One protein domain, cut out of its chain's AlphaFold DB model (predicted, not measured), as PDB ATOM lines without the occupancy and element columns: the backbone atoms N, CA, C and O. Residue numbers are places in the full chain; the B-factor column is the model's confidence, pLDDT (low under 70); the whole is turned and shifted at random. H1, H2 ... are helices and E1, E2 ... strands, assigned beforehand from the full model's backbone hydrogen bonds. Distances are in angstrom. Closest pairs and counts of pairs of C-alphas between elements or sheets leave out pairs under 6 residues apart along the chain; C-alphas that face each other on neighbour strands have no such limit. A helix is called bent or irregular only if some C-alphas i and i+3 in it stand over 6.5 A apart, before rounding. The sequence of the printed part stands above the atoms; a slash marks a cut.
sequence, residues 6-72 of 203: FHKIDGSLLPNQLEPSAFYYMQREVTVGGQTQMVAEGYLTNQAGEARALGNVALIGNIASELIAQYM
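This is residues 6 to 72 of the 203 residues of an uncharacterized protein of Pseudomonas flavescens (UniProt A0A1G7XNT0). What shape does this model have? A long, bent hairpin of E2 and E3 runs through a twisted four-stranded sheet, with the short strands E1 and E4 at its two edges, and H1 follows as an arm whose residues 62 to 72 stick out free. What is it built of? The printed part has 67 residues, with four named strands and then one named helix along the chain, E1 E2 E3 E4 H1, class mixed; the sheet is mixed, in the order E1, E2, E3, E4. How compact is it? It is loose, with a radius of gyration of the C-alphas of 14.0 A, and elongated, spanning 43 by 23 by 16 A.

How do the strands pair? E2, residues 22 to 32, and E3, residues 35 to 45, are antiparallel at 158 degrees and form a hairpin, with N 28 and O 39 2.8 A apart, within hydrogen-bond range. E4, residues 51 to 54, is antiparallel to E3, with N 52 and O 44 at 2.8 A, and E2 E3 E4 make a meander, each strand the antiparallel neighbour of the one before. E1, residues 6 to 9, is parallel to E2, with N 7 and O 23 at 2.8 A, and is apart from E3 and E4. Is the sheet flat? It is only just strongly twisted, its C-alphas lying up to 4.2 A off the best plane; E2 bends by 62 degrees at residue 29 and E3 by 56 degrees at residue 38. Where is the helix? H1, residues 57 to 72, is on the sheet through its residues 57 to 61, and its closest C-alphas to E2 are those of Val 57 and Val 30, 7.2 A apart. In H1 every O i to N i+4 pair is within hydrogen-bond range.

Where do the strands lie? E1 begins at C-alpha 6 (37.581, 123.918, 0.544) and is 10.0 A long from first to last C-alpha. E2 measures 28.4 A, E3 29.7 A and E4 9.5 A. Where does the helix lie? H1 runs 21.4 A from C-alpha 57 (32.512, 112.509, 17.239) to C-alpha 72 (28.280, 94.631, 28.218).

How far does it reach? The two C-alphas farthest apart, those of Glu 19 and Met 72, are 42.8 A apart. Which links are long? The link from E1 to E2, 12 residues, is long; the other three are tight, and the printed part has no cut. Where is confidence low? The mean pLDDT of the printed part is 83.2, and residues 33, 55 and 59 are under 70.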
ATOM      1  N   PHE A   6      37.184 124.182  -0.838       91.38
ATOM      2  CA  PHE A   6      37.581 123.918   0.544       91.38
ATOM      3  C   PHE A   6      37.366 125.166   1.394       91.38
ATOM      4  O   PHE A   6      37.851 126.241   1.048       91.38
ATOM      5  N   HIS A   7      36.676 125.002   2.518       91.88
ATOM      6  CA  HIS A   7      36.351 126.072   3.453       91.88
ATOM      7  C   HIS A   7      36.835 125.706   4.856       91.88
ATOM      8  O   HIS A   7      36.480 124.653   5.388       91.88
ATOM      9  N   LYS A   8      37.626 126.587   5.471       90.75
ATOM     10  CA  LYS A   8      37.928 126.532   6.905       90.75
ATOM     11  C   LYS A   8      36.917 127.408   7.634       90.75
ATOM     12  O   LYS A   8      36.736 128.564   7.265       90.75
ATOM     13  N   ILE A   9      36.284 126.867   8.663       91.69
ATOM     14  CA  ILE A   9      35.347 127.591   9.518       91.69
ATOM     15  C   ILE A   9      36.026 127.836  10.862       91.69
ATOM     16  O   ILE A   9      36.461 126.895  11.526       91.69
ATOM     17  N   ASP A  10      36.113 129.103  11.258       82.94
ATOM     18  CA  ASP A  10      36.716 129.515  12.532       82.94
ATOM     19  C   ASP A  10      35.721 129.451  13.717       82.94
ATOM     20  O   ASP A  10      36.083 129.757  14.849       82.94
ATOM     21  N   GLY A  11      34.469 129.047  13.467       78.88
ATOM     22  CA  GLY A  11      33.413 128.865  14.469       78.88
ATOM     23  C   GLY A  11      33.067 127.398  14.758       78.88
ATOM     24  O   GLY A  11      33.465 126.491  14.030       78.88
ATOM     25  N   SER A  12      32.270 127.178  15.808       78.88
ATOM     26  CA  SER A  12      31.844 125.846  16.276       78.88
ATOM     27  C   SER A  12      30.606 125.276  15.571       78.88
ATOM     28  O   SER A  12      30.147 124.185  15.919       78.88
ATOM     29  N   LEU A  13      30.060 126.001  14.591       83.62
ATOM     30  CA  LEU A  13      28.878 125.627  13.820       83.62
ATOM     31  C   LEU A  13      29.118 125.858  12.328       83.62
ATOM     32  O   LEU A  13      29.820 126.792  11.932       83.62
ATOM     33  N   LEU A  14      28.479 125.028  11.504       87.25
ATOM     34  CA  LEU A  14      28.432 125.246  10.064       87.25
ATOM     35  C   LEU A  14      27.666 126.539   9.731       87.25
ATOM     36  O   LEU A  14      26.691 126.866  10.411       87.25
ATOM     37  N   PRO A  15      28.060 127.253   8.662       88.19
ATOM     38  CA  PRO A  15      27.285 128.371   8.140       88.19
ATOM     39  C   PRO A  15      25.851 127.969   7.773       88.19
ATOM     40  O   PRO A  15      25.611 126.875   7.266       88.19
ATOM     41  N   ASN A  16      24.906 128.896   7.938       86.94
ATOM     42  CA  ASN A  16      23.486 128.683   7.614       86.94
ATOM     43  C   ASN A  16      23.223 128.451   6.115       86.94
ATOM     44  O   ASN A  16      22.144 128.006   5.735       86.94
ATOM     45  N   GLN A  17      24.194 128.779   5.264       88.88
ATOM     46  CA  GLN A  17      24.153 128.534   3.834       88.88
ATOM     47  C   GLN A  17      25.474 127.904   3.413       88.88
ATOM     48  O   GLN A  17      26.541 128.476   3.633       88.88
ATOM     49  N   LEU A  18      25.388 126.724   2.810       92.44
ATOM     50  CA  LEU A  18      26.548 125.978   2.351       92.44
ATOM     51  C   LEU A  18      26.553 125.909   0.831       92.44
ATOM     52  O   LEU A  18      25.512 125.826   0.178       92.44
ATOM     53  N   GLU A  19      27.747 125.944   0.264       91.50
ATOM     54  CA  GLU A  19      27.937 125.809  -1.165       91.50
ATOM     55  C   GLU A  19      27.785 124.341  -1.571       91.50
ATOM     56  O   GLU A  19      28.277 123.458  -0.864       91.50
ATOM     57  N   PRO A  20      27.144 124.049  -2.713       91.56
ATOM     58  CA  PRO A  20      27.092 122.699  -3.254       91.56
ATOM     59  C   PRO A  20      28.477 122.126  -3.563       91.56
ATOM     60  O   PRO A  20      29.340 122.833  -4.081       91.56
ATOM     61  N   SER A  21      28.652 120.818  -3.355       90.94
ATOM     62  CA  SER A  21      29.876 120.079  -3.718       90.94
ATOM     63  C   SER A  21      31.161 120.704  -3.151       90.94
ATOM     64  O   SER A  21      32.142 120.903  -3.870       90.94
ATOM     65  N   ALA A  22      31.148 121.033  -1.861       92.75
ATOM     66  CA  ALA A  22      32.256 121.656  -1.147       92.75
ATOM     67  C   ALA A  22      32.615 120.876   0.125       92.75
ATOM     68  O   ALA A  22      31.794 120.164   0.707       92.75
ATOM     69  N   PHE A  23      33.868 121.015   0.547       92.50
ATOM     70  CA  PHE A  23      34.395 120.478   1.791       92.50
ATOM     71  C   PHE A  23      34.539 121.594   2.824       92.50
ATOM     72  O   PHE A  23      35.088 122.657   2.531       92.50
ATOM     73  N   TYR A  24      34.088 121.327   4.043       92.69
ATOM     74  CA  TYR A  24      34.169 122.227   5.186       92.69
ATOM     75  C   TYR A  24      34.955 121.563   6.309       92.69
ATOM     76  O   TYR A  24      34.741 120.390   6.604       92.69
ATOM     77  N   TYR A  25      35.830 122.322   6.956       90.69
ATOM     78  CA  TYR A  25      36.590 121.882   8.122       90.69
ATOM     79  C   TYR A  25      36.427 122.881   9.259       90.69
ATOM     80  O   TYR A  25      36.593 124.082   9.046       90.69
ATOM     81  N   MET A  26      36.101 122.395  10.455       89.00
ATOM     82  CA  MET A  26      35.766 123.240  11.600       89.00
ATOM     83  C   MET A  26      36.223 122.623  12.929       89.00
ATOM     84  O   MET A  26      36.431 121.413  13.010       89.00
ATOM     85  N   GLN A  27      36.361 123.439  13.976       87.31
ATOM     86  CA  GLN A  27      36.624 122.967  15.343       87.31
ATOM     87  C   GLN A  27      35.354 123.013  16.184       87.31
ATOM     88  O   GLN A  27      34.736 124.067  16.317       87.31
ATOM     89  N   ARG A  28      34.952 121.873  16.746       84.94
ATOM     90  CA  ARG A  28      33.726 121.714  17.526       84.94
ATOM     91  C   ARG A  28      34.049 121.347  18.959       84.94
ATOM     92  O   ARG A  28      34.911 120.511  19.206       84.94
ATOM     93  N   GLU A  29      33.290 121.902  19.888       84.44
ATOM     94  CA  GLU A  29      33.284 121.420  21.260       84.44
ATOM     95  C   GLU A  29      32.376 120.188  21.364       84.44
ATOM     96  O   GLU A  29      31.206 120.233  20.972       84.44
ATOM     97  N   VAL A  30      32.915 119.076  21.864       79.69
ATOM     98  CA  VAL A  30      32.160 117.836  22.067       79.69
ATOM     99  C   VAL A  30      32.405 117.310  23.477       79.69
ATOM    100  O   VAL A  30      33.543 117.238  23.940       79.69
ATOM    101  N   THR A  31      31.325 116.921  24.156       78.00
ATOM    102  CA  THR A  31      31.383 116.261  25.464       78.00
ATOM    103  C   THR A  31      31.246 114.753  25.286       78.00
ATOM    104  O   THR A  31      30.220 114.274  24.807       78.00
ATOM    105  N   VAL A  32      32.266 113.996  25.698       70.06
ATOM    106  CA  VAL A  32      32.261 112.523  25.714       70.06
ATOM    107  C   VAL A  32      32.664 112.058  27.109       70.06
ATOM    108  O   VAL A  32      33.672 112.507  27.648       70.06
ATOM    109  N   GLY A  33      31.863 111.189  27.734       67.38
ATOM    110  CA  GLY A  33      32.172 110.654  29.070       67.38
ATOM    111  C   GLY A  33      32.294 111.719  30.169       67.38
ATOM    112  O   GLY A  33      33.081 111.556  31.095       67.38
ATOM    113  N   GLY A  34      31.569 112.837  30.049       73.88
ATOM    114  CA  GLY A  34      31.638 113.958  30.999       73.88
ATOM    115  C   GLY A  34      32.866 114.863  30.840       73.88
ATOM    116  O   GLY A  34      33.033 115.796  31.621       73.88
ATOM    117  N   GLN A  35      33.710 114.623  29.833       75.81
ATOM    118  CA  GLN A  35      34.847 115.475  29.497       75.81
ATOM    119  C   GLN A  35      34.559 116.244  28.209       75.81
ATOM    120  O   GLN A  35      34.164 115.658  27.202       75.81
ATOM    121  N   THR A  36      34.770 117.557  28.243       81.88
ATOM    122  CA  THR A  36      34.608 118.442  27.086       81.88
ATOM    123  C   THR A  36      35.945 118.631  26.384       81.88
ATOM    124  O   THR A  36      36.936 118.982  27.025       81.88
ATOM    125  N   GLN A  37      35.979 118.400  25.073       81.88
ATOM    126  CA  GLN A  37      37.183 118.534  24.254       81.88
ATOM    127  C   GLN A  37      36.870 119.250  22.936       81.88
ATOM    128  O   GLN A  37      35.789 119.089  22.368       81.88
ATOM    129  N   MET A  38      37.837 120.025  22.438       82.00
ATOM    130  CA  MET A  38      37.782 120.599  21.094       82.00
ATOM    131  C   MET A  38      38.288 119.570  20.090       82.00
ATOM    132  O   MET A  38      39.433 119.126  20.163       82.00
ATOM    133  N   VAL A  39      37.436 119.208  19.143       81.19
ATOM    134  CA  VAL A  39      37.725 118.226  18.099       81.19
ATOM    135  C   VAL A  39      37.582 118.877  16.736       81.19
ATOM    136  O   VAL A  39      36.826 119.831  16.565       81.19
ATOM    137  N   ALA A  40      38.314 118.377  15.753       85.00
ATOM    138  CA  ALA A  40      38.134 118.821  14.385       85.00
ATOM    139  C   ALA A  40      37.112 117.936  13.666       85.00
ATOM    140  O   ALA A  40      37.220 116.713  13.719       85.00
ATOM    141  N   GLU A  41      36.159 118.548  12.969       87.69
ATOM    142  CA  GLU A  41      35.145 117.843  12.185       87.69
ATOM    143  C   GLU A  41      35.170 118.311  10.726       87.69
ATOM    144  O   GLU A  41      35.302 119.503  10.427       87.69
ATOM    145  N   GLY A  42      35.058 117.345   9.812       89.62
ATOM    146  CA  GLY A  42      34.936 117.583   8.378       89.62
ATOM    147  C   GLY A  42      33.503 117.378   7.902       89.62
ATOM    148  O   GLY A  42      32.796 116.501   8.398       89.62
ATOM    149  N   TYR A  43      33.077 118.141   6.901       91.00
ATOM    150  CA  TYR A  43      31.779 117.980   6.249       91.00
ATOM    151  C   TYR A  43      31.919 118.080   4.734       91.00
ATOM    152  O   TYR A  43      32.694 118.885   4.224       91.00
ATOM    153  N   LEU A  44      31.133 117.285   4.013       91.81
ATOM    154  CA  LEU A  44      30.996 117.361   2.564       91.81
ATOM    155  C   LEU A  44      29.557 117.721   2.211       91.81
ATOM    156  O   LEU A  44      28.630 117.109   2.738       91.81
ATOM    157  N   THR A  45      29.357 118.668   1.303       92.56
ATOM    158  CA  THR A  45      28.024 118.991   0.789       92.56
ATOM    159  C   THR A  45      27.735 118.277  -0.524       92.56
ATOM    160  O   THR A  45      28.612 118.115  -1.375       92.56
ATOM    161  N   ASN A  46      26.490 117.845  -0.718       90.00
ATOM    162  CA  ASN A  46      26.040 117.317  -2.008       90.00
ATOM    163  C   ASN A  46      25.731 118.451  -3.013       90.00
ATOM    164  O   ASN A  46      25.970 119.630  -2.746       90.00
ATOM    165  N   GLN A  47      25.184 118.113  -4.187       88.12
ATOM    166  CA  GLN A  47      24.795 119.102  -5.207       88.12
ATOM    167  C   GLN A  47      23.651 120.039  -4.775       88.12
ATOM    168  O   GLN A  47      23.468 121.080  -5.396       88.12
ATOM    169  N   ALA A  48      22.916 119.705  -3.710       88.69
ATOM    170  CA  ALA A  48      21.880 120.553  -3.127       88.69
ATOM    171  C   ALA A  48      22.399 121.440  -1.976       88.69
ATOM    172  O   ALA A  48      21.638 122.233  -1.432       88.69
ATOM    173  N   GLY A  49      23.684 121.332  -1.604       87.44
ATOM    174  CA  GLY A  49      24.257 122.057  -0.464       87.44
ATOM    175  C   GLY A  49      23.990 121.397   0.896       87.44
ATOM    176  O   GLY A  49      24.292 121.983   1.930       87.44
ATOM    177  N   GLU A  50      23.460 120.172   0.926       91.50
ATOM    178  CA  GLU A  50      23.192 119.450   2.173       91.50
ATOM    179  C   GLU A  50      24.486 118.849   2.729       91.50
ATOM    180  O   GLU A  50      25.155 118.065   2.046       91.50
ATOM    181  N   ALA A  51      24.835 119.197   3.970       90.44
ATOM    182  CA  ALA A  51      26.040 118.710   4.633       90.44
ATOM    183  C   ALA A  51      25.912 117.256   5.098       90.44
ATOM    184  O   ALA A  51      24.934 116.857   5.728       90.44
ATOM    185  N   ARG A  52      26.976 116.484   4.880       88.69
ATOM    186  CA  ARG A  52      27.211 115.171   5.481       88.69
ATOM    187  C   ARG A  52      28.518 115.205   6.249       88.69
ATOM    188  O   ARG A  52      29.536 115.633   5.712       88.69
ATOM    189  N   ALA A  53      28.491 114.758   7.497       86.38
ATOM    190  CA  ALA A  53      29.688 114.711   8.318       86.38
ATOM    191  C   ALA A  53      30.646 113.605   7.853       86.38
ATOM    192  O   ALA A  53      30.235 112.481   7.571       86.38
ATOM    193  N   LEU A  54      31.932 113.932   7.829       79.00
ATOM    194  CA  LEU A  54      33.051 113.027   7.616       79.00
ATOM    195  C   LEU A  54      33.794 112.922   8.953       79.00
ATOM    196  O   LEU A  54      34.636 113.756   9.272       79.00
ATOM    197  N   GLY A  55      33.426 111.925   9.763       69.06
ATOM    198  CA  GLY A  55      34.048 111.687  11.072       69.06
ATOM    199  C   GLY A  55      33.585 112.642  12.176       69.06
ATOM    200  O   GLY A  55      34.402 113.318  12.787       69.06
ATOM    201  N   ASN A  56      32.277 112.695  12.450       76.81
ATOM    202  CA  ASN A  56      31.740 113.434  13.597       76.81
ATOM    203  C   ASN A  56      31.828 112.591  14.877       76.81
ATOM    204  O   ASN A  56      31.494 111.402  14.878       76.81
ATOM    205  N   VAL A  57      32.251 113.214  15.975       73.75
ATOM    206  CA  VAL A  57      32.512 112.509  17.239       73.75
ATOM    207  C   VAL A  57      31.233 111.962  17.871       73.75
ATOM    208  O   VAL A  57      31.291 110.933  18.533       73.75
ATOM    209  N   ALA A  58      30.066 112.557  17.617       71.88
ATOM    210  CA  ALA A  58      28.790 111.993  18.055       71.88
ATOM    211  C   ALA A  58      28.430 110.714  17.282       71.88
ATOM    212  O   ALA A  58      27.939 109.767  17.883       71.88
ATOM    213  N   LEU A  59      28.725 110.637  15.977       68.50
ATOM    214  CA  LEU A  59      28.540 109.396  15.212       68.50
ATOM    215  C   LEU A  59      29.474 108.294  15.728       68.50
ATOM    216  O   LEU A  59      29.031 107.177  15.971       68.50
ATOM    217  N   ILE A  60      30.752 108.620  15.934       78.94
ATOM    218  CA  ILE A  60      31.742 107.679  16.476       78.94
ATOM    219  C   ILE A  60      31.358 107.259  17.899       78.94
ATOM    220  O   ILE A  60      31.427 106.081  18.226       78.94
ATOM    221  N   GLY A  61      30.914 108.204  18.728       74.25
ATOM    222  CA  GLY A  61      30.454 107.960  20.091       74.25
ATOM    223  C   GLY A  61      29.210 107.080  20.148       74.25
ATOM    224  O   GLY A  61      29.162 106.181  20.981       74.25
ATOM    225  N   ASN A  62      28.245 107.274  19.245       72.50
ATOM    226  CA  ASN A  62      27.065 106.415  19.143       72.50
ATOM    227  C   ASN A  62      27.454 104.997  18.721       72.50
ATOM    228  O   ASN A  62      27.083 104.051  19.404       72.50
ATOM    229  N   ILE A  63      28.284 104.853  17.682       74.75
ATOM    230  CA  ILE A  63      28.784 103.543  17.231       74.75
ATOM    231  C   ILE A  63      29.555 102.844  18.360       74.75
ATOM    232  O   ILE A  63      29.336 101.666  18.629       74.75
ATOM    233  N   ALA A  64      30.442 103.566  19.049       80.19
ATOM    234  CA  ALA A  64      31.223 103.017  20.151       80.19
ATOM    235  C   ALA A  64      30.338 102.640  21.346       80.19
ATOM    236  O   ALA A  64      30.534 101.581  21.931       80.19
ATOM    237  N   SER A  65      29.356 103.470  21.700       78.88
ATOM    238  CA  SER A  65      28.460 103.219  22.834       78.88
ATOM    239  C   SER A  65      27.500 102.066  22.560       78.88
ATOM    240  O   SER A  65      27.288 101.250  23.449       78.88
ATOM    241  N   GLU A  66      26.959 101.955  21.344       78.00
ATOM    242  CA  GLU A  66      26.145 100.810  20.919       78.00
ATOM    243  C   GLU A  66      26.957  99.516  20.964       78.00
ATOM    244  O   GLU A  66      26.509  98.523  21.539       78.00
ATOM    245  N   LEU A  67      28.186  99.548  20.442       77.50
ATOM    246  CA  LEU A  67      29.082  98.399  20.460       77.50
ATOM    247  C   LEU A  67      29.457  98.001  21.899       77.50
ATOM    248  O   LEU A  67      29.380  96.829  22.253       77.50
ATOM    249  N   ILE A  68      29.805  98.967  22.755       83.06
ATOM    250  CA  ILE A  68      30.100  98.726  24.175       83.06
ATOM    251  C   ILE A  68      28.868  98.181  24.899       83.06
ATOM    252  O   ILE A  68      28.990  97.210  25.637       83.06
ATOM    253  N   ALA A  69      27.683  98.756  24.692       76.81
ATOM    254  CA  ALA A  69      26.448  98.271  25.303       76.81
ATOM    255  C   ALA A  69      26.139  96.828  24.882       76.81
ATOM    256  O   ALA A  69      25.731  96.026  25.718       76.81
ATOM    257  N   GLN A  70      26.399  96.477  23.621       73.88
ATOM    258  CA  GLN A  70      26.280  95.110  23.119       73.88
ATOM    259  C   GLN A  70      27.274  94.159  23.806       73.88
ATOM    260  O   GLN A  70      26.873  93.099  24.284       73.88
ATOM    261  N   TYR A  71      28.545  94.554  23.939       73.00
ATOM    262  CA  TYR A  71      29.540  93.770  24.680       73.00
ATOM    263  C   TYR A  71      29.164  93.601  26.158       73.00
ATOM    264  O   TYR A  71      29.262  92.502  26.696       73.00
ATOM    265  N   MET A  72      28.686  94.662  26.810       73.94
ATOM    266  CA  MET A  72      28.280  94.631  28.218       73.94
ATOM    267  C   MET A  72      27.009  93.803  28.439       73.94
ATOM    268  O   MET A  72      26.902  93.117  29.452       73.94
TER     269      MET A  72